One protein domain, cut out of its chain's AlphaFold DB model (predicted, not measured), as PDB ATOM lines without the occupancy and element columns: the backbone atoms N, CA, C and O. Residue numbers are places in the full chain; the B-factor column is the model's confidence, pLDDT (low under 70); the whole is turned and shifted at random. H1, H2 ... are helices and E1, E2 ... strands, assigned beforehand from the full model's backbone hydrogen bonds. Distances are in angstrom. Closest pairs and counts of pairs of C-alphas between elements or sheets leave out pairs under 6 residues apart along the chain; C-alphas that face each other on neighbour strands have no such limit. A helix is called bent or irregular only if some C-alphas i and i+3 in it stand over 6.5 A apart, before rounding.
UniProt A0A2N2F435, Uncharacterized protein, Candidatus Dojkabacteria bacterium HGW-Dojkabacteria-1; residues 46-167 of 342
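Overview. This is residues 46 to 167 of the 342 residues of an uncharacterized protein of Candidatus Dojkabacteria bacterium HGW-Dojkabacteria-1 (UniProt A0A2N2F435). One twisted sheet is folded at its long bent strand E2 into two wings whose strands run in crossed directions: E1, E5 and E6 with the first part of E2, and E3 and E4 with its last part. H2 packs across one end of the sheet, while the tiny H1 only grazes it. The printed part has 122 residues, with six named strands and two named helices: along the chain, four strands come before H1, two more follow it, and H2 comes last; the sheet is branched, with the antiparallel neighbour pairs E1 and E2, E2 and E3, E2 and E5, E3 and E4, and E5 and E6, and the class is mixed, helices and strands. The whole is compact, with a radius of gyration of the C-alphas of 14.8 A and spans of 46 by 34 by 22 A.

Arrangement. E2, residues 59 to 74, bends by 109 degrees at residue 69. On one side of it lie E1, residues 52 to 56, and E3, residues 78 to 86; on the other side lies E5, residues 117 to 127. N 54 and O 61 of the hairpin E1 and E2 are 2.9 A apart, within hydrogen-bond range, as are N 72 and O 80 of the hairpin E2 and E3 at 2.9 A, and N 64 and O 121 of E2 and E5 at 2.9 A. E4, residues 92 to 100, is an edge strand and forms a hairpin with E3, with N 81 and O 97 at 2.8 A. E6, residues 133 to 142, another edge strand, forms a hairpin with E5, with N 122 and O 139 at 2.8 A, and bends by 57 degrees at residue 136. Residues 104 to 105 pair, parallel, with residues 138 to 139 of E6. H2, residues 145 to 158, is on the sheet at a height of 9.6 A, over E5 and across the strands at 79 degrees to E5 on the local plane; the closest C-alphas of the two are those of Pro 118 and Ile 148, 6.6 A. H1, residues 108 to 111, is apart from H2. In H2, 7 of 10 O i to N i+4 pairs are within hydrogen-bond range; H1 is too short for such a pair.

Along the chain. E1 begins at C-alpha 52, (45.549, -11.338, 137.469). E2 measures 29.5 A from first to last C-alpha, E5 31.4 A, E6 25.9 A, E4 25.3 A and E3 24.1 A. H2 measures 20.1 A and ends at C-alpha 158, (26.876, -7.538, 131.123); it is neither bent nor irregular, but only just: C-alphas 154 and 157 are 6.3 A apart.

Size, cuts and confidence. The C-alphas of Phe 130 and Met 163 are the two farthest apart, 47.3 A. The printed part has no cut, and no link is long. The mean pLDDT of the printed part is 88.4; residue 130 and residues 161 to 163 are under 70.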
ATOM      1  N   ASP A  46      47.469 -12.337 124.493       86.75
ATOM      2  CA  ASP A  46      46.189 -11.617 124.433       86.75
ATOM      3  C   ASP A  46      45.227 -12.020 125.567       86.75
ATOM      4  O   ASP A  46      44.447 -11.208 126.059       86.75
ATOM      5  N   ILE A  47      45.296 -13.278 126.019       88.62
ATOM      6  CA  ILE A  47      44.490 -13.782 127.142       88.62
ATOM      7  C   ILE A  47      45.031 -13.211 128.455       88.62
ATOM      8  O   ILE A  47      44.266 -12.723 129.286       88.62
ATOM      9  N   ALA A  48      46.356 -13.230 128.620       87.12
ATOM     10  CA  ALA A  48      47.045 -12.804 129.833       87.12
ATOM     11  C   ALA A  48      46.761 -11.340 130.221       87.12
ATOM     12  O   ALA A  48      46.790 -11.003 131.405       87.12
ATOM     13  N   GLU A  49      46.437 -10.473 129.255       84.81
ATOM     14  CA  GLU A  49      46.083  -9.069 129.502       84.81
ATOM     15  C   GLU A  49      44.818  -8.892 130.354       84.81
ATOM     16  O   GLU A  49      44.680  -7.878 131.047       84.81
ATOM     17  N   ASN A  50      43.922  -9.879 130.350       86.56
ATOM     18  CA  ASN A  50      42.670  -9.866 131.103       86.56
ATOM     19  C   ASN A  50      42.772 -10.561 132.469       86.56
ATOM     20  O   ASN A  50      41.809 -10.551 133.228       86.56
ATOM     21  N   CYS A  51      43.934 -11.116 132.803       91.06
ATOM     22  CA  CYS A  51      44.130 -11.954 133.979       91.06
ATOM     23  C   CYS A  51      44.850 -11.219 135.118       91.06
ATOM     24  O   CYS A  51      45.533 -10.210 134.917       91.06
ATOM     25  N   GLU A  52      44.740 -11.757 136.330       90.94
ATOM     26  CA  GLU A  52      45.549 -11.338 137.469       90.94
ATOM     27  C   GLU A  52      46.973 -11.880 137.330       90.94
ATOM     28  O   GLU A  52      47.190 -13.080 137.159       90.94
ATOM     29  N   GLN A  53      47.963 -10.991 137.406       91.19
ATOM     30  CA  GLN A  53      49.369 -11.331 137.212       91.19
ATOM     31  C   GLN A  53      50.096 -11.462 138.552       91.19
ATOM     32  O   GLN A  53      50.115 -10.530 139.355       91.19
ATOM     33  N   THR A  54      50.808 -12.575 138.739       90.44
ATOM     34  CA  THR A  54      51.744 -12.763 139.852       90.44
ATOM     35  C   THR A  54      53.163 -12.957 139.328       90.44
ATOM     36  O   THR A  54      53.439 -13.841 138.517       90.44
ATOM     37  N   ASN A  55      54.093 -12.134 139.817       85.44
ATOM     38  CA  ASN A  55      55.500 -12.174 139.423       85.44
ATOM     39  C   ASN A  55      56.368 -12.734 140.548       85.44
ATOM     40  O   ASN A  55      56.304 -12.279 141.689       85.44
ATOM     41  N   SER A  56      57.258 -13.659 140.204       83.56
ATOM     42  CA  SER A  56      58.344 -14.104 141.077       83.56
ATOM     43  C   SER A  56      59.656 -14.201 140.292       83.56
ATOM     44  O   SER A  56      59.706 -13.955 139.086       83.56
ATOM     45  N   PHE A  57      60.773 -14.461 140.972       80.94
ATOM     46  CA  PHE A  57      62.084 -14.460 140.321       80.94
ATOM     47  C   PHE A  57      62.140 -15.496 139.183       80.94
ATOM     48  O   PHE A  57      62.067 -16.699 139.426       80.94
ATOM     49  N   GLY A  58      62.246 -15.015 137.937       83.00
ATOM     50  CA  GLY A  58      62.282 -15.847 136.730       83.00
ATOM     51  C   GLY A  58      60.965 -16.539 136.352       83.00
ATOM     52  O   GLY A  58      60.966 -17.319 135.401       83.00
ATOM     53  N   LYS A  59      59.853 -16.266 137.047       90.25
ATOM     54  CA  LYS A  59      58.547 -16.891 136.791       90.25
ATOM     55  C   LYS A  59      57.427 -15.858 136.797       90.25
ATOM     56  O   LYS A  59      57.449 -14.912 137.582       90.25
ATOM     57  N   ILE A  60      56.440 -16.074 135.945       91.62
ATOM     58  CA  ILE A  60      55.219 -15.273 135.884       91.62
ATOM     59  C   ILE A  60      54.036 -16.227 135.787       91.62
ATOM     60  O   ILE A  60      54.113 -17.232 135.077       91.62
ATOM     61  N   SER A  61      52.977 -15.939 136.531       93.69
ATOM     62  CA  SER A  61      51.722 -16.670 136.432       93.69
ATOM     63  C   SER A  61      50.554 -15.726 136.214       93.69
ATOM     64  O   SER A  61      50.563 -14.593 136.701       93.69
ATOM     65  N   PHE A  62      49.565 -16.212 135.475       94.94
ATOM     66  CA  PHE A  62      48.324 -15.506 135.189       94.94
ATOM     67  C   PHE A  62      47.157 -16.348 135.666       94.94
ATOM     68  O   PHE A  62      47.096 -17.524 135.318       94.94
ATOM     69  N   LYS A  63      46.262 -15.732 136.436       95.44
ATOM     70  CA  LYS A  63      45.040 -16.335 136.961       95.44
ATOM     71  C   LYS A  63      43.835 -15.605 136.374       95.44
ATOM     72  O   LYS A  63      43.745 -14.384 136.488       95.44
ATOM     73  N   CYS A  64      42.934 -16.328 135.724       94.88
ATOM     74  CA  CYS A  64      41.763 -15.764 135.057       94.88
ATOM     75  C   CYS A  64      40.509 -16.546 135.442       94.88
ATOM     76  O   CYS A  64      40.578 -17.753 135.648       94.88
ATOM     77  N   SER A  65      39.353 -15.892 135.475       95.00
ATOM     78  CA  SER A  65      38.068 -16.586 135.581       95.00
ATOM     79  C   SER A  65      37.515 -16.860 134.185       95.00
ATOM     80  O   SER A  65      37.577 -15.998 133.304       95.00
ATOM     81  N   ALA A  66      36.966 -18.049 133.971       94.25
ATOM     82  CA  ALA A  66      36.341 -18.421 132.710       94.25
ATOM     83  C   ALA A  66      35.142 -19.351 132.932       94.25
ATOM     84  O   ALA A  66      34.978 -19.947 133.994       94.25
ATOM     85  N   LEU A  67      34.306 -19.479 131.907       92.56
ATOM     86  CA  LEU A  67      33.255 -20.488 131.821       92.56
ATOM     87  C   LEU A  67      33.673 -21.519 130.773       92.56
ATOM     88  O   LEU A  67      33.797 -21.182 129.596       92.56
ATOM     89  N   LEU A  68      33.918 -22.759 131.186       93.69
ATOM     90  CA  LEU A  68      34.198 -23.867 130.283       93.69
ATOM     91  C   LEU A  68      32.903 -24.364 129.655       93.69
ATOM     92  O   LEU A  68      31.996 -24.800 130.358       93.69
ATOM     93  N   GLU A  69      32.828 -24.300 128.331       91.38
ATOM     94  CA  GLU A  69      31.642 -24.702 127.574       91.38
ATOM     95  C   GLU A  69      31.760 -26.138 127.074       91.38
ATOM     96  O   GLU A  69      30.803 -26.904 127.128       91.38
ATOM     97  N   ARG A  70      32.933 -26.499 126.539       90.94
ATOM     98  CA  ARG A  70      33.185 -27.839 126.005       90.94
ATOM     99  C   ARG A  70      34.673 -28.153 125.906       90.94
ATOM    100  O   ARG A  70      35.521 -27.265 125.792       90.94
ATOM    101  N   TYR A  71      34.951 -29.447 125.854       92.06
ATOM    102  CA  TYR A  71      36.274 -30.035 125.697       92.06
ATOM    103  C   TYR A  71      36.287 -30.975 124.487       92.06
ATOM    104  O   TYR A  71      35.344 -31.737 124.277       92.06
ATOM    105  N   GLU A  72      37.359 -30.926 123.698       91.75
ATOM    106  CA  GLU A  72      37.601 -31.841 122.581       91.75
ATOM    107  C   GLU A  72      39.030 -32.390 122.651       91.75
ATOM    108  O   GLU A  72      39.996 -31.625 122.688       91.75
ATOM    109  N   GLU A  73      39.181 -33.713 122.571       89.62
ATOM    110  CA  GLU A  73      40.467 -34.330 122.232       89.62
ATOM    111  C   GLU A  73      40.659 -34.250 120.711       89.62
ATOM    112  O   GLU A  73      39.835 -34.761 119.945       89.62
ATOM    113  N   ARG A  74      41.729 -33.587 120.258       86.19
ATOM    114  CA  ARG A  74      42.098 -33.482 118.840       86.19
ATOM    115  C   ARG A  74      43.436 -34.159 118.606       86.19
ATOM    116  O   ARG A  74      44.397 -33.888 119.313       86.19
ATOM    117  N   GLU A  75      43.504 -34.993 117.567       79.88
ATOM    118  CA  GLU A  75      44.696 -35.805 117.271       79.88
ATOM    119  C   GLU A  75      45.117 -36.666 118.493       79.88
ATOM    120  O   GLU A  75      44.455 -36.667 119.528       79.88
ATOM    121  N   GLU A  76      46.164 -37.489 118.400       78.88
ATOM    122  CA  GLU A  76      46.472 -38.437 119.491       78.88
ATOM    123  C   GLU A  76      46.978 -37.760 120.787       78.88
ATOM    124  O   GLU A  76      47.005 -38.407 121.837       78.88
ATOM    125  N   ASN A  77      47.347 -36.470 120.761       87.50
ATOM    126  CA  ASN A  77      48.034 -35.821 121.888       87.50
ATOM    127  C   ASN A  77      47.666 -34.347 122.157       87.50
ATOM    128  O   ASN A  77      48.393 -33.681 122.895       87.50
ATOM    129  N   THR A  78      46.577 -33.813 121.597       92.19
ATOM    130  CA  THR A  78      46.174 -32.413 121.825       92.19
ATOM    131  C   THR A  78      44.799 -32.322 122.481       92.19
ATOM    132  O   THR A  78      43.856 -33.021 122.117       92.19
ATOM    133  N   GLU A  79      44.683 -31.434 123.459       92.50
ATOM    134  CA  GLU A  79      43.454 -31.139 124.187       92.50
ATOM    135  C   GLU A  79      43.030 -29.710 123.906       92.50
ATOM    136  O   GLU A  79      43.820 -28.782 124.079       92.50
ATOM    137  N   CYS A  80      41.789 -29.543 123.458       93.81
ATOM    138  CA  CYS A  80      41.209 -28.253 123.131       93.81
ATOM    139  C   CYS A  80      40.058 -27.911 124.079       93.81
ATOM    140  O   CYS A  80      39.074 -28.645 124.184       93.81
ATOM    141  N   PHE A  81      40.154 -26.742 124.701       94.69
ATOM    142  CA  PHE A  81      39.181 -26.183 125.629       94.69
ATOM    143  C   PHE A  81      38.510 -24.978 124.982       94.69
ATOM    144  O   PHE A  81      39.184 -24.035 124.559       94.69
ATOM    145  N   PHE A  82      37.185 -25.009 124.906       94.31
ATOM    146  CA  PHE A  82      36.369 -23.906 124.410       94.31
ATOM    147  C   PHE A  82      35.695 -23.254 125.605       94.31
ATOM    148  O   PHE A  82      34.971 -23.915 126.355       94.31
ATOM    149  N   MET A  83      35.997 -21.981 125.813       93.88
ATOM    150  CA  MET A  83      35.655 -21.280 127.042       93.88
ATOM    151  C   MET A  83      35.231 -19.850 126.732       93.88
ATOM    152  O   MET A  83      35.641 -19.275 125.724       93.88
ATOM    153  N   ALA A  84      34.489 -19.245 127.649       92.69
ATOM    154  CA  ALA A  84      34.263 -17.813 127.691       92.69
ATOM    155  C   ALA A  84      35.101 -17.202 128.823       92.69
ATOM    156  O   ALA A  84      34.820 -17.419 130.000       92.69
ATOM    157  N   LEU A  85      36.153 -16.463 128.470       93.88
ATOM    158  CA  LEU A  85      36.999 -15.736 129.416       93.88
ATOM    159  C   LEU A  85      36.242 -14.532 129.970       93.88
ATOM    160  O   LEU A  85      35.619 -13.796 129.205       93.88
ATOM    161  N   VAL A  86      36.337 -14.303 131.275       92.62
ATOM    162  CA  VAL A  86      35.794 -13.102 131.909       92.62
ATOM    163  C   VAL A  86      36.871 -12.023 131.892       92.62
ATOM    164  O   VAL A  86      37.931 -12.191 132.494       92.62
ATOM    165  N   ASP A  87      36.621 -10.928 131.176       90.44
ATOM    166  CA  ASP A  87      37.545  -9.796 131.144       90.44
ATOM    167  C   ASP A  87      37.411  -8.881 132.376       90.44
ATOM    168  O   ASP A  87      36.566  -9.073 133.255       90.44
ATOM    169  N   LYS A  88      38.262  -7.853 132.445       87.19
ATOM    170  CA  LYS A  88      38.295  -6.887 133.558       87.19
ATOM    171  C   LYS A  88      37.014  -6.054 133.699       87.19
ATOM    172  O   LYS A  88      36.779  -5.508 134.775       87.19
ATOM    173  N   ASP A  89      36.207  -5.967 132.642       88.94
ATOM    174  CA  ASP A  89      34.905  -5.297 132.631       88.94
ATOM    175  C   ASP A  89      33.747  -6.290 132.868       88.94
ATOM    176  O   ASP A  89      32.580  -5.922 132.721       88.94
ATOM    177  N   TYR A  90      34.053  -7.541 133.234       89.56
ATOM    178  CA  TYR A  90      33.101  -8.638 133.421       89.56
ATOM    179  C   TYR A  90      32.309  -9.007 132.162       89.56
ATOM    180  O   TYR A  90      31.181  -9.500 132.247       89.56
ATOM    181  N   LYS A  91      32.893  -8.795 130.979       90.38
ATOM    182  CA  LYS A  91      32.340  -9.285 129.713       90.38
ATOM    183  C   LYS A  91      32.944 -10.635 129.365       90.38
ATOM    184  O   LYS A  91      34.100 -10.924 129.665       90.38
ATOM    185  N   LEU A  92      32.136 -11.448 128.693       90.81
ATOM    186  CA  LEU A  92      32.540 -12.756 128.203       90.81
ATOM    187  C   LEU A  92      33.197 -12.638 126.829       90.81
ATOM    188  O   LEU A  92      32.587 -12.138 125.881       90.81
ATOM    189  N   GLN A  93      34.426 -13.131 126.719       91.25
ATOM    190  CA  GLN A  93      35.171 -13.220 125.470       91.25
ATOM    191  C   GLN A  93      35.372 -14.695 125.100       91.25
ATOM    192  O   GLN A  93      35.997 -15.428 125.869       91.25
ATOM    193  N   PRO A  94      34.862 -15.165 123.949       92.50
ATOM    194  CA  PRO A  94      35.056 -16.547 123.540       92.50
ATOM    195  C   PRO A  94      36.531 -16.793 123.221       92.50
ATOM    196  O   PRO A  94      37.142 -16.068 122.433       92.50
ATOM    197  N   ILE A  95      37.093 -17.840 123.812       94.25
ATOM    198  CA  ILE A  95      38.475 -18.264 123.617       94.25
ATOM    199  C   ILE A  95      38.540 -19.764 123.327       94.25
ATOM    200  O   ILE A  95      37.670 -20.554 123.695       94.25
ATOM    201  N   THR A  96      39.600 -20.169 122.639       94.81
ATOM    202  CA  THR A  96      39.926 -21.579 122.429       94.81
ATOM    203  C   THR A  96      41.395 -21.786 122.736       94.81
ATOM    204  O   THR A  96      42.246 -21.087 122.189       94.81
ATOM    205  N   ILE A  97      41.683 -22.744 123.609       93.50
ATOM    206  CA  ILE A  97      43.041 -23.104 124.011       93.50
ATOM    207  C   ILE A  97      43.267 -24.549 123.615       93.50
ATOM    208  O   ILE A  97      42.524 -25.411 124.064       93.50
ATOM    209  N   CYS A  98      44.269 -24.802 122.778       93.25
ATOM    210  CA  CYS A  98      44.661 -26.146 122.374       93.25
ATOM    211  C   CYS A  98      46.118 -26.384 122.765       93.25
ATOM    212  O   CYS A  98      46.998 -25.671 122.281       93.25
ATOM    213  N   GLU A  99      46.371 -27.374 123.613       93.12
ATOM    214  CA  GLU A  99      47.710 -27.695 124.111       93.12
ATOM    215  C   GLU A  99      47.954 -29.201 124.159       93.12
ATOM    216  O   GLU A  99      47.032 -30.011 124.098       93.12
ATOM    217  N   GLU A 100      49.226 -29.587 124.226       92.00
ATOM    218  CA  GLU A 100      49.594 -30.992 124.387       92.00
ATOM    219  C   GLU A 100      49.194 -31.506 125.776       92.00
ATOM    220  O   GLU A 100      49.402 -30.807 126.769       92.00
ATOM    221  N   LYS A 101      48.721 -32.757 125.867       88.12
ATOM    222  CA  LYS A 101      48.262 -33.391 127.126       88.12
ATOM    223  C   LYS A 101      49.238 -33.241 128.303       88.12
ATOM    224  O   LYS A 101      48.822 -33.141 129.445       88.12
ATOM    225  N   GLY A 102      50.549 -33.218 128.043       86.31
ATOM    226  CA  GLY A 102      51.576 -33.073 129.085       86.31
ATOM    227  C   GLY A 102      51.724 -31.665 129.679       86.31
ATOM    228  O   GLY A 102      52.447 -31.501 130.657       86.31
ATOM    229  N   VAL A 103      51.087 -30.655 129.081       90.06
ATOM    230  CA  VAL A 103      51.128 -29.246 129.517       90.06
ATOM    231  C   VAL A 103      49.868 -28.868 130.303       90.06
ATOM    232  O   VAL A 103      49.897 -27.907 131.074       90.06
ATOM    233  N   VAL A 104      48.783 -29.620 130.115       91.38
ATOM    234  CA  VAL A 104      47.453 -29.366 130.669       91.38
ATOM    235  C   VAL A 104      47.249 -30.182 131.948       91.38
ATOM    236  O   VAL A 104      47.505 -31.382 131.975       91.38
ATOM    237  N   GLU A 105      46.746 -29.548 133.003       92.88
ATOM    238  CA  GLU A 105      46.321 -30.223 134.231       92.88
ATOM    239  C   GLU A 105      44.879 -29.841 134.571       92.88
ATOM    240  O   GLU A 105      44.571 -28.661 134.736       92.88
ATOM    241  N   PHE A 106      43.993 -30.837 134.648       92.81
ATOM    242  CA  PHE A 106      42.589 -30.650 135.012       92.81
ATOM    243  C   PHE A 106      41.951 -31.960 135.493       92.81
ATOM    244  O   PHE A 106      42.425 -33.050 135.157       92.81
ATOM    245  N   ASP A 107      40.852 -31.855 136.243       88.50
ATOM    246  CA  ASP A 107      40.009 -33.005 136.576       88.50
ATOM    247  C   ASP A 107      38.979 -33.244 135.465       88.50
ATOM    248  O   ASP A 107      38.016 -32.493 135.286       88.50
ATOM    249  N   ARG A 108      39.186 -34.320 134.704       84.69
ATOM    250  CA  ARG A 108      38.312 -34.686 133.590       84.69
ATOM    251  C   ARG A 108      36.885 -35.011 134.036       84.69
ATOM    252  O   ARG A 108      35.948 -34.655 133.321       84.69
ATOM    253  N   GLU A 109      36.718 -35.714 135.155       81.00
ATOM    254  CA  GLU A 109      35.401 -36.174 135.611       81.00
ATOM    255  C   GLU A 109      34.531 -35.008 136.072       81.00
ATOM    256  O   GLU A 109      33.311 -35.045 135.916       81.00
ATOM    257  N   GLU A 110      35.156 -33.970 136.620       80.94
ATOM    258  CA  GLU A 110      34.432 -32.816 137.139       80.94
ATOM    259  C   GLU A 110      34.186 -31.730 136.083       80.94
ATOM    260  O   GLU A 110      33.209 -30.988 136.178       80.94
ATOM    261  N   MET A 111      35.039 -31.622 135.062       83.00
ATOM    262  CA  MET A 111      34.970 -30.520 134.093       83.00
ATOM    263  C   MET A 111      34.194 -30.832 132.813       83.00
ATOM    264  O   MET A 111      33.741 -29.907 132.140       83.00
ATOM    265  N   ILE A 112      34.018 -32.106 132.457       80.88
ATOM    266  CA  ILE A 112      33.285 -32.495 131.246       80.88
ATOM    267  C   ILE A 112      31.829 -32.778 131.608       80.88
ATOM    268  O   ILE A 112      31.466 -33.894 131.973       80.88
ATOM    269  N   THR A 113      30.984 -31.756 131.480       80.44
ATOM    270  CA  THR A 113      29.540 -31.861 131.733       80.44
ATOM    271  C   THR A 113      28.740 -31.199 130.611       80.44
ATOM    272  O   THR A 113      29.295 -30.471 129.793       80.44
ATOM    273  N   GLU A 114      27.426 -31.432 130.566       81.31
ATOM    274  CA  GLU A 114      26.524 -30.711 129.650       81.31
ATOM    275  C   GLU A 114      26.306 -29.241 130.058       81.31
ATOM    276  O   GLU A 114      25.712 -28.461 129.311       81.31
ATOM    277  N   GLN A 115      26.743 -28.865 131.262       86.50
ATOM    278  CA  GLN A 115      26.615 -27.524 131.818       86.50
ATOM    279  C   GLN A 115      27.893 -26.718 131.579       86.50
ATOM    280  O   GLN A 115      28.991 -27.272 131.530       86.50
ATOM    281  N   MET A 116      27.757 -25.394 131.503       89.19
ATOM    282  CA  MET A 116      28.916 -24.506 131.546       89.19
ATOM    283  C   MET A 116      29.550 -24.581 132.934       89.19
ATOM    284  O   MET A 116      28.865 -24.381 133.939       89.19
ATOM    285  N   VAL A 117      30.848 -24.861 132.997       91.94
ATOM    286  CA  VAL A 117      31.570 -25.050 134.260       91.94
ATOM    287  C   VAL A 117      32.393 -23.802 134.573       91.94
ATOM    288  O   VAL A 117      33.315 -23.490 133.819       91.94
ATOM    289  N   PRO A 118      32.097 -23.066 135.657       92.75
ATOM    290  CA  PRO A 118      32.953 -21.975 136.100       92.75
ATOM    291  C   PRO A 118      34.305 -22.511 136.559       92.75
ATOM    292  O   PRO A 118      34.384 -23.383 137.426       92.75
ATOM    293  N   ILE A 119      35.367 -21.973 135.975       94.56
ATOM    294  CA  ILE A 119      36.730 -22.409 136.233       94.56
ATOM    295  C   ILE A 119      37.652 -21.225 136.487       94.56
ATOM    296  O   ILE A 119      37.454 -20.105 136.005       94.56
ATOM    297  N   GLU A 120      38.703 -21.521 137.226       95.38
ATOM    298  CA  GLU A 120      39.904 -20.727 137.303       95.38
ATOM    299  C   GLU A 120      40.930 -21.277 136.313       95.38
ATOM    300  O   GLU A 120      41.219 -22.474 136.272       95.38
ATOM    301  N   LEU A 121      41.470 -20.372 135.507       95.06
ATOM    302  CA  LEU A 121      42.438 -20.634 134.461       95.06
ATOM    303  C   LEU A 121      43.802 -20.113 134.897       95.06
ATOM    304  O   LEU A 121      43.996 -18.900 135.011       95.06
ATOM    305  N   ASN A 122      44.752 -21.018 135.108       95.88
ATOM    306  CA  ASN A 122      46.092 -20.685 135.563       95.88
ATOM    307  C   ASN A 122      47.135 -21.000 134.489       95.88
ATOM    308  O   ASN A 122      47.325 -22.147 134.084       95.88
ATOM    309  N   PHE A 123      47.872 -19.978 134.060       95.25
ATOM    310  CA  PHE A 123      49.021 -20.139 133.176       95.25
ATOM    311  C   PHE A 123      50.309 -19.895 133.940       95.25
ATOM    312  O   PHE A 123      50.478 -18.839 134.550       95.25
ATOM    313  N   TYR A 124      51.256 -20.821 133.842       95.19
ATOM    314  CA  TYR A 124      52.554 -20.712 134.497       95.19
ATOM    315  C   TYR A 124      53.660 -20.641 133.462       95.19
ATOM    316  O   TYR A 124      53.863 -21.575 132.685       95.19
ATOM    317  N   TYR A 125      54.434 -19.562 133.498       94.44
ATOM    318  CA  TYR A 125      55.554 -19.359 132.597       94.44
ATOM    319  C   TYR A 125      56.870 -19.242 133.358       94.44
ATOM    320  O   TYR A 125      56.953 -18.686 134.457       94.44
ATOM    321  N   THR A 126      57.938 -19.720 132.728       92.12
ATOM    322  CA  THR A 126      59.311 -19.550 133.212       92.12
ATOM    323  C   THR A 126      60.147 -18.867 132.147       92.12
ATOM    324  O   THR A 126      60.026 -19.147 130.954       92.12
ATOM    325  N   ARG A 127      61.005 -17.947 132.582       85.12
ATOM    326  CA  ARG A 127      61.897 -17.214 131.694       85.12
ATOM    327  C   ARG A 127      63.109 -18.064 131.329       85.12
ATOM    328  O   ARG A 127      63.817 -18.545 132.214       85.12
ATOM    329  N   ILE A 128      63.401 -18.182 130.037       80.19
ATOM    330  CA  ILE A 128      64.693 -18.702 129.569       80.19
ATOM    331  C   ILE A 128      65.723 -17.564 129.602       80.19
ATOM    332  O   ILE A 128      65.386 -16.405 129.364       80.19
ATOM    333  N   LEU A 129      66.987 -17.870 129.920       71.94
ATOM    334  CA  LEU A 129      68.078 -16.886 129.957       71.94
ATOM    335  C   LEU A 129      68.080 -16.006 128.691       71.94
ATOM    336  O   LEU A 129      68.278 -16.507 127.589       71.94
ATOM    337  N   PHE A 130      67.879 -14.696 128.879       69.12
ATOM    338  CA  PHE A 130      67.808 -13.665 127.827       69.12
ATOM    339  C   PHE A 130      66.670 -13.813 126.798       69.12
ATOM    340  O   PHE A 130      66.695 -13.125 125.779       69.12
ATOM    341  N   GLY A 131      65.671 -14.658 127.063       71.94
ATOM    342  CA  GLY A 131      64.552 -14.926 126.159       71.94
ATOM    343  C   GLY A 131      63.188 -14.475 126.684       71.94
ATOM    344  O   GLY A 131      63.068 -13.830 127.736       71.94
ATOM    345  N   GLU A 132      62.172 -14.841 125.907       84.94
ATOM    346  CA  GLU A 132      60.758 -14.757 126.269       84.94
ATOM    347  C   GLU A 132      60.390 -15.742 127.392       84.94
ATOM    348  O   GLU A 132      61.164 -16.631 127.775       84.94
ATOM    349  N   TYR A 133      59.212 -15.533 127.969       90.06
ATOM    350  CA  TYR A 133      58.628 -16.428 128.956       90.06
ATOM    351  C   TYR A 133      57.935 -17.586 128.245       90.06
ATOM    352  O   TYR A 133      57.044 -17.369 127.426       90.06
ATOM    353  N   ASN A 134      58.320 -18.811 128.599       91.75
ATOM    354  CA  ASN A 134      57.757 -20.017 128.007       91.75
ATOM    355  C   ASN A 134      56.720 -20.644 128.921       91.75
ATOM    356  O   ASN A 134      57.017 -20.900 130.096       91.75
ATOM    357  N   LEU A 135      55.546 -20.937 128.358       93.69
ATOM    358  CA  LEU A 135      54.503 -21.698 129.033       93.69
ATOM    359  C   LEU A 135      55.090 -23.033 129.498       93.69
ATOM    360  O   LEU A 135      55.687 -23.769 128.715       93.69
ATOM    361  N   GLN A 136      54.979 -23.296 130.793       94.00
ATOM    362  CA  GLN A 136      55.377 -24.556 131.414       94.00
ATOM    363  C   GLN A 136      54.163 -25.428 131.689       94.00
ATOM    364  O   GLN A 136      54.218 -26.634 131.484       94.00
ATOM    365  N   LYS A 137      53.096 -24.805 132.193       93.81
ATOM    366  CA  LYS A 137      51.896 -25.487 132.656       93.81
ATOM    367  C   LYS A 137      50.680 -24.603 132.429       93.81
ATOM    368  O   LYS A 137      50.750 -23.383 132.607       93.81
ATOM    369  N   PHE A 138      49.589 -25.252 132.072       92.44
ATOM    370  CA  PHE A 138      48.248 -24.719 131.964       92.44
ATOM    371  C   PHE A 138      47.344 -25.549 132.876       92.44
ATOM    372  O   PHE A 138      47.315 -26.770 132.763       92.44
ATOM    373  N   GLU A 139      46.667 -24.909 133.818       95.50
ATOM    374  CA  GLU A 139      45.871 -25.588 134.837       95.50
ATOM    375  C   GLU A 139      44.458 -25.022 134.864       95.50
ATOM    376  O   GLU A 139      44.270 -23.803 134.823       95.50
ATOM    377  N   LEU A 140      43.483 -25.922 134.929       94.75
ATOM    378  CA  LEU A 140      42.086 -25.592 135.141       94.75
ATOM    379  C   LEU A 140      41.693 -26.147 136.504       94.75
ATOM    380  O   LEU A 140      41.852 -27.341 136.762       94.75
ATOM    381  N   SER A 141      41.114 -25.301 137.344       94.75
ATOM    382  CA  SER A 141      40.485 -25.715 138.598       94.75
ATOM    383  C   SER A 141      39.060 -25.184 138.671       94.75
ATOM    384  O   SER A 141      38.732 -24.179 138.045       94.75
ATOM    385  N   LEU A 142      38.186 -25.862 139.411       92.69
ATOM    386  CA  LEU A 142      36.838 -25.351 139.657       92.69
ATOM    387  C   LEU A 142      36.905 -24.103 140.540       92.69
ATOM    388  O   LEU A 142      37.719 -24.044 141.463       92.69
ATOM    389  N   LEU A 143      36.035 -23.132 140.272       92.00
ATOM    390  CA  LEU A 143      35.796 -22.037 141.212       92.00
ATOM    391  C   LEU A 143      34.972 -22.538 142.398       92.00
ATOM    392  O   LEU A 143      34.126 -23.418 142.234       92.00
ATOM    393  N   MET A 144      35.192 -21.959 143.578       89.31
ATOM    394  CA  MET A 144      34.348 -22.217 144.747       89.31
ATOM    395  C   MET A 144      32.958 -21.606 144.545       89.31
ATOM    396  O   MET A 144      32.822 -20.598 143.855       89.31
ATOM    397  N   ASP A 145      31.916 -22.169 145.164       86.00
ATOM    398  CA  ASP A 145      30.538 -21.695 144.954       86.00
ATOM    399  C   ASP A 145      30.364 -20.211 145.321       86.00
ATOM    400  O   ASP A 145      29.669 -19.487 144.610       86.00
ATOM    401  N   GLU A 146      31.036 -19.721 146.367       88.12
ATOM    402  CA  GLU A 146      31.036 -18.298 146.724       88.12
ATOM    403  C   GLU A 146      31.615 -17.421 145.602       88.12
ATOM    404  O   GLU A 146      31.025 -16.403 145.238       88.12
ATOM    405  N   GLU A 147      32.732 -17.845 145.007       90.06
ATOM    406  CA  GLU A 147      33.369 -17.149 143.886       90.06
ATOM    407  C   GLU A 147      32.500 -17.219 142.627       90.06
ATOM    408  O   GLU A 147      32.424 -16.247 141.876       90.06
ATOM    409  N   ILE A 148      31.799 -18.340 142.413       90.31
ATOM    410  CA  ILE A 148      30.822 -18.492 141.332       90.31
ATOM    411  C   ILE A 148      29.713 -17.455 141.496       90.31
ATOM    412  O   ILE A 148      29.433 -16.729 140.547       90.31
ATOM    413  N   PHE A 149      29.100 -17.331 142.677       87.62
ATOM    414  CA  PHE A 149      28.046 -16.335 142.894       87.62
ATOM    415  C   PHE A 149      28.550 -14.906 142.663       87.62
ATOM    416  O   PHE A 149      27.925 -14.157 141.910       87.62
ATOM    417  N   GLU A 150      29.708 -14.551 143.226       89.38
ATOM    418  CA  GLU A 150      30.307 -13.228 143.023       89.38
ATOM    419  C   GLU A 150      30.630 -12.936 141.552       89.38
ATOM    420  O   GLU A 150      30.497 -11.795 141.098       89.38
ATOM    421  N   LEU A 151      31.077 -13.948 140.805       89.25
ATOM    422  CA  LEU A 151      31.347 -13.835 139.379       89.25
ATOM    423  C   LEU A 151      30.046 -13.604 138.607       89.25
ATOM    424  O   LEU A 151      29.932 -12.639 137.852       89.25
ATOM    425  N   LEU A 152      29.047 -14.461 138.815       89.25
ATOM    426  CA  LEU A 152      27.780 -14.422 138.089       89.25
ATOM    427  C   LEU A 152      27.015 -13.114 138.313       89.25
ATOM    428  O   LEU A 152      26.498 -12.545 137.349       89.25
ATOM    429  N   ASP A 153      27.033 -12.575 139.534       89.38
ATOM    430  CA  ASP A 153      26.425 -11.280 139.860       89.38
ATOM    431  C   ASP A 153      27.004 -10.120 139.036       89.38
ATOM    432  O   ASP A 153      26.305  -9.147 138.739       89.38
ATOM    433  N   LYS A 154      28.273 -10.220 138.628       90.25
ATOM    434  CA  LYS A 154      28.956  -9.189 137.834       90.25
ATOM    435  C   LYS A 154      28.838  -9.431 136.334       90.25
ATOM    436  O   LYS A 154      28.767  -8.471 135.568       90.25
ATOM    437  N   VAL A 155      28.790 -10.688 135.898       89.38
ATOM    438  CA  VAL A 155      28.753 -11.032 134.468       89.38
ATOM    439  C   VAL A 155      27.316 -10.984 133.909       89.38
ATOM    440  O   VAL A 155      27.116 -10.533 132.779       89.38
ATOM    441  N   TYR A 156      26.277 -11.346 134.676       88.31
ATOM    442  CA  TYR A 156      24.887 -11.304 134.185       88.31
ATOM    443  C   TYR A 156      24.398  -9.915 133.741       88.31
ATOM    444  O   TYR A 156      23.805  -9.826 132.661       88.31
ATOM    445  N   PRO A 157      24.665  -8.813 134.472       87.75
ATOM    446  CA  PRO A 157      24.319  -7.468 134.006       87.75
ATOM    447  C   PRO A 157      24.998  -7.084 132.683       87.75
ATOM    448  O   PRO A 157      24.508  -6.210 131.971       87.75
ATOM    449  N   ASN A 158      26.102  -7.752 132.341       84.50
ATOM    450  CA  ASN A 158      26.876  -7.538 131.123       84.50
ATOM    451  C   ASN A 158      26.460  -8.463 129.963       84.50
ATOM    452  O   ASN A 158      27.163  -8.551 128.956       84.50
ATOM    453  N   GLY A 159      25.290  -9.108 130.063       70.69
ATOM    454  CA  GLY A 159      24.667  -9.843 128.961       70.69
ATOM    455  C   GLY A 159      25.040 -11.322 128.873       70.69
ATOM    456  O   GLY A 159      24.759 -11.944 127.849       70.69
ATOM    457  N   ALA A 160      25.645 -11.900 129.917       73.88
ATOM    458  CA  ALA A 160      25.855 -13.343 129.962       73.88
ATOM    459  C   ALA A 160      24.532 -14.118 130.078       73.88
ATOM    460  O   ALA A 160      23.616 -13.686 130.787       73.88
ATOM    461  N   PRO A 161      24.421 -15.278 129.406       68.94
ATOM    462  CA  PRO A 161      23.249 -16.131 129.516       68.94
ATOM    463  C   PRO A 161      23.096 -16.642 130.953       68.94
ATOM    464  O   PRO A 161      24.020 -17.206 131.525       68.94
ATOM    465  N   GLN A 162      21.898 -16.482 131.520       66.88
ATOM    466  CA  GLN A 162      21.567 -16.912 132.888       66.88
ATOM    467  C   GLN A 162      21.412 -18.433 133.053       66.88
ATOM    468  O   GLN A 162      21.033 -18.899 134.125       66.88
ATOM    469  N   MET A 163      21.627 -19.220 131.996       63.78
ATOM    470  CA  MET A 163      21.172 -20.607 131.949       63.78
ATOM    471  C   MET A 163      22.322 -21.610 131.868       63.78
ATOM    472  O   MET A 163      23.267 -21.440 131.106       63.78
ATOM    473  N   ASN A 164      22.147 -22.692 132.631       76.56
ATOM    474  CA  ASN A 164      22.938 -23.920 132.641       76.56
ATOM    475  C   ASN A 164      24.394 -23.802 133.126       76.56
ATOM    476  O   ASN A 164      25.293 -24.395 132.534       76.56
ATOM    477  N   ILE A 165      24.618 -23.062 134.216       82.62
ATOM    478  CA  ILE A 165      25.921 -22.985 134.889       82.62
ATOM    479  C   ILE A 165      25.974 -23.997 136.043       82.62
ATOM    480  O   ILE A 165      25.066 -24.046 136.878       82.62
ATOM    481  N   ARG A 166      27.035 -24.808 136.074       83.62
ATOM    482  CA  ARG A 166      27.309 -25.813 137.110       83.62
ATOM    483  C   ARG A 166      27.632 -25.132 138.444       83.62
ATOM    484  O   ARG A 166      28.357 -24.141 138.475       83.62
ATOM    485  N   ARG A 167      27.119 -25.692 139.544       83.69
ATOM    486  CA  ARG A 167      27.477 -25.328 140.928       83.69
ATOM    487  C   ARG A 167      27.996 -26.563 141.645       83.69
ATOM    488  O   ARG A 167      27.384 -27.622 141.506       83.69
TER     489      ARG A 167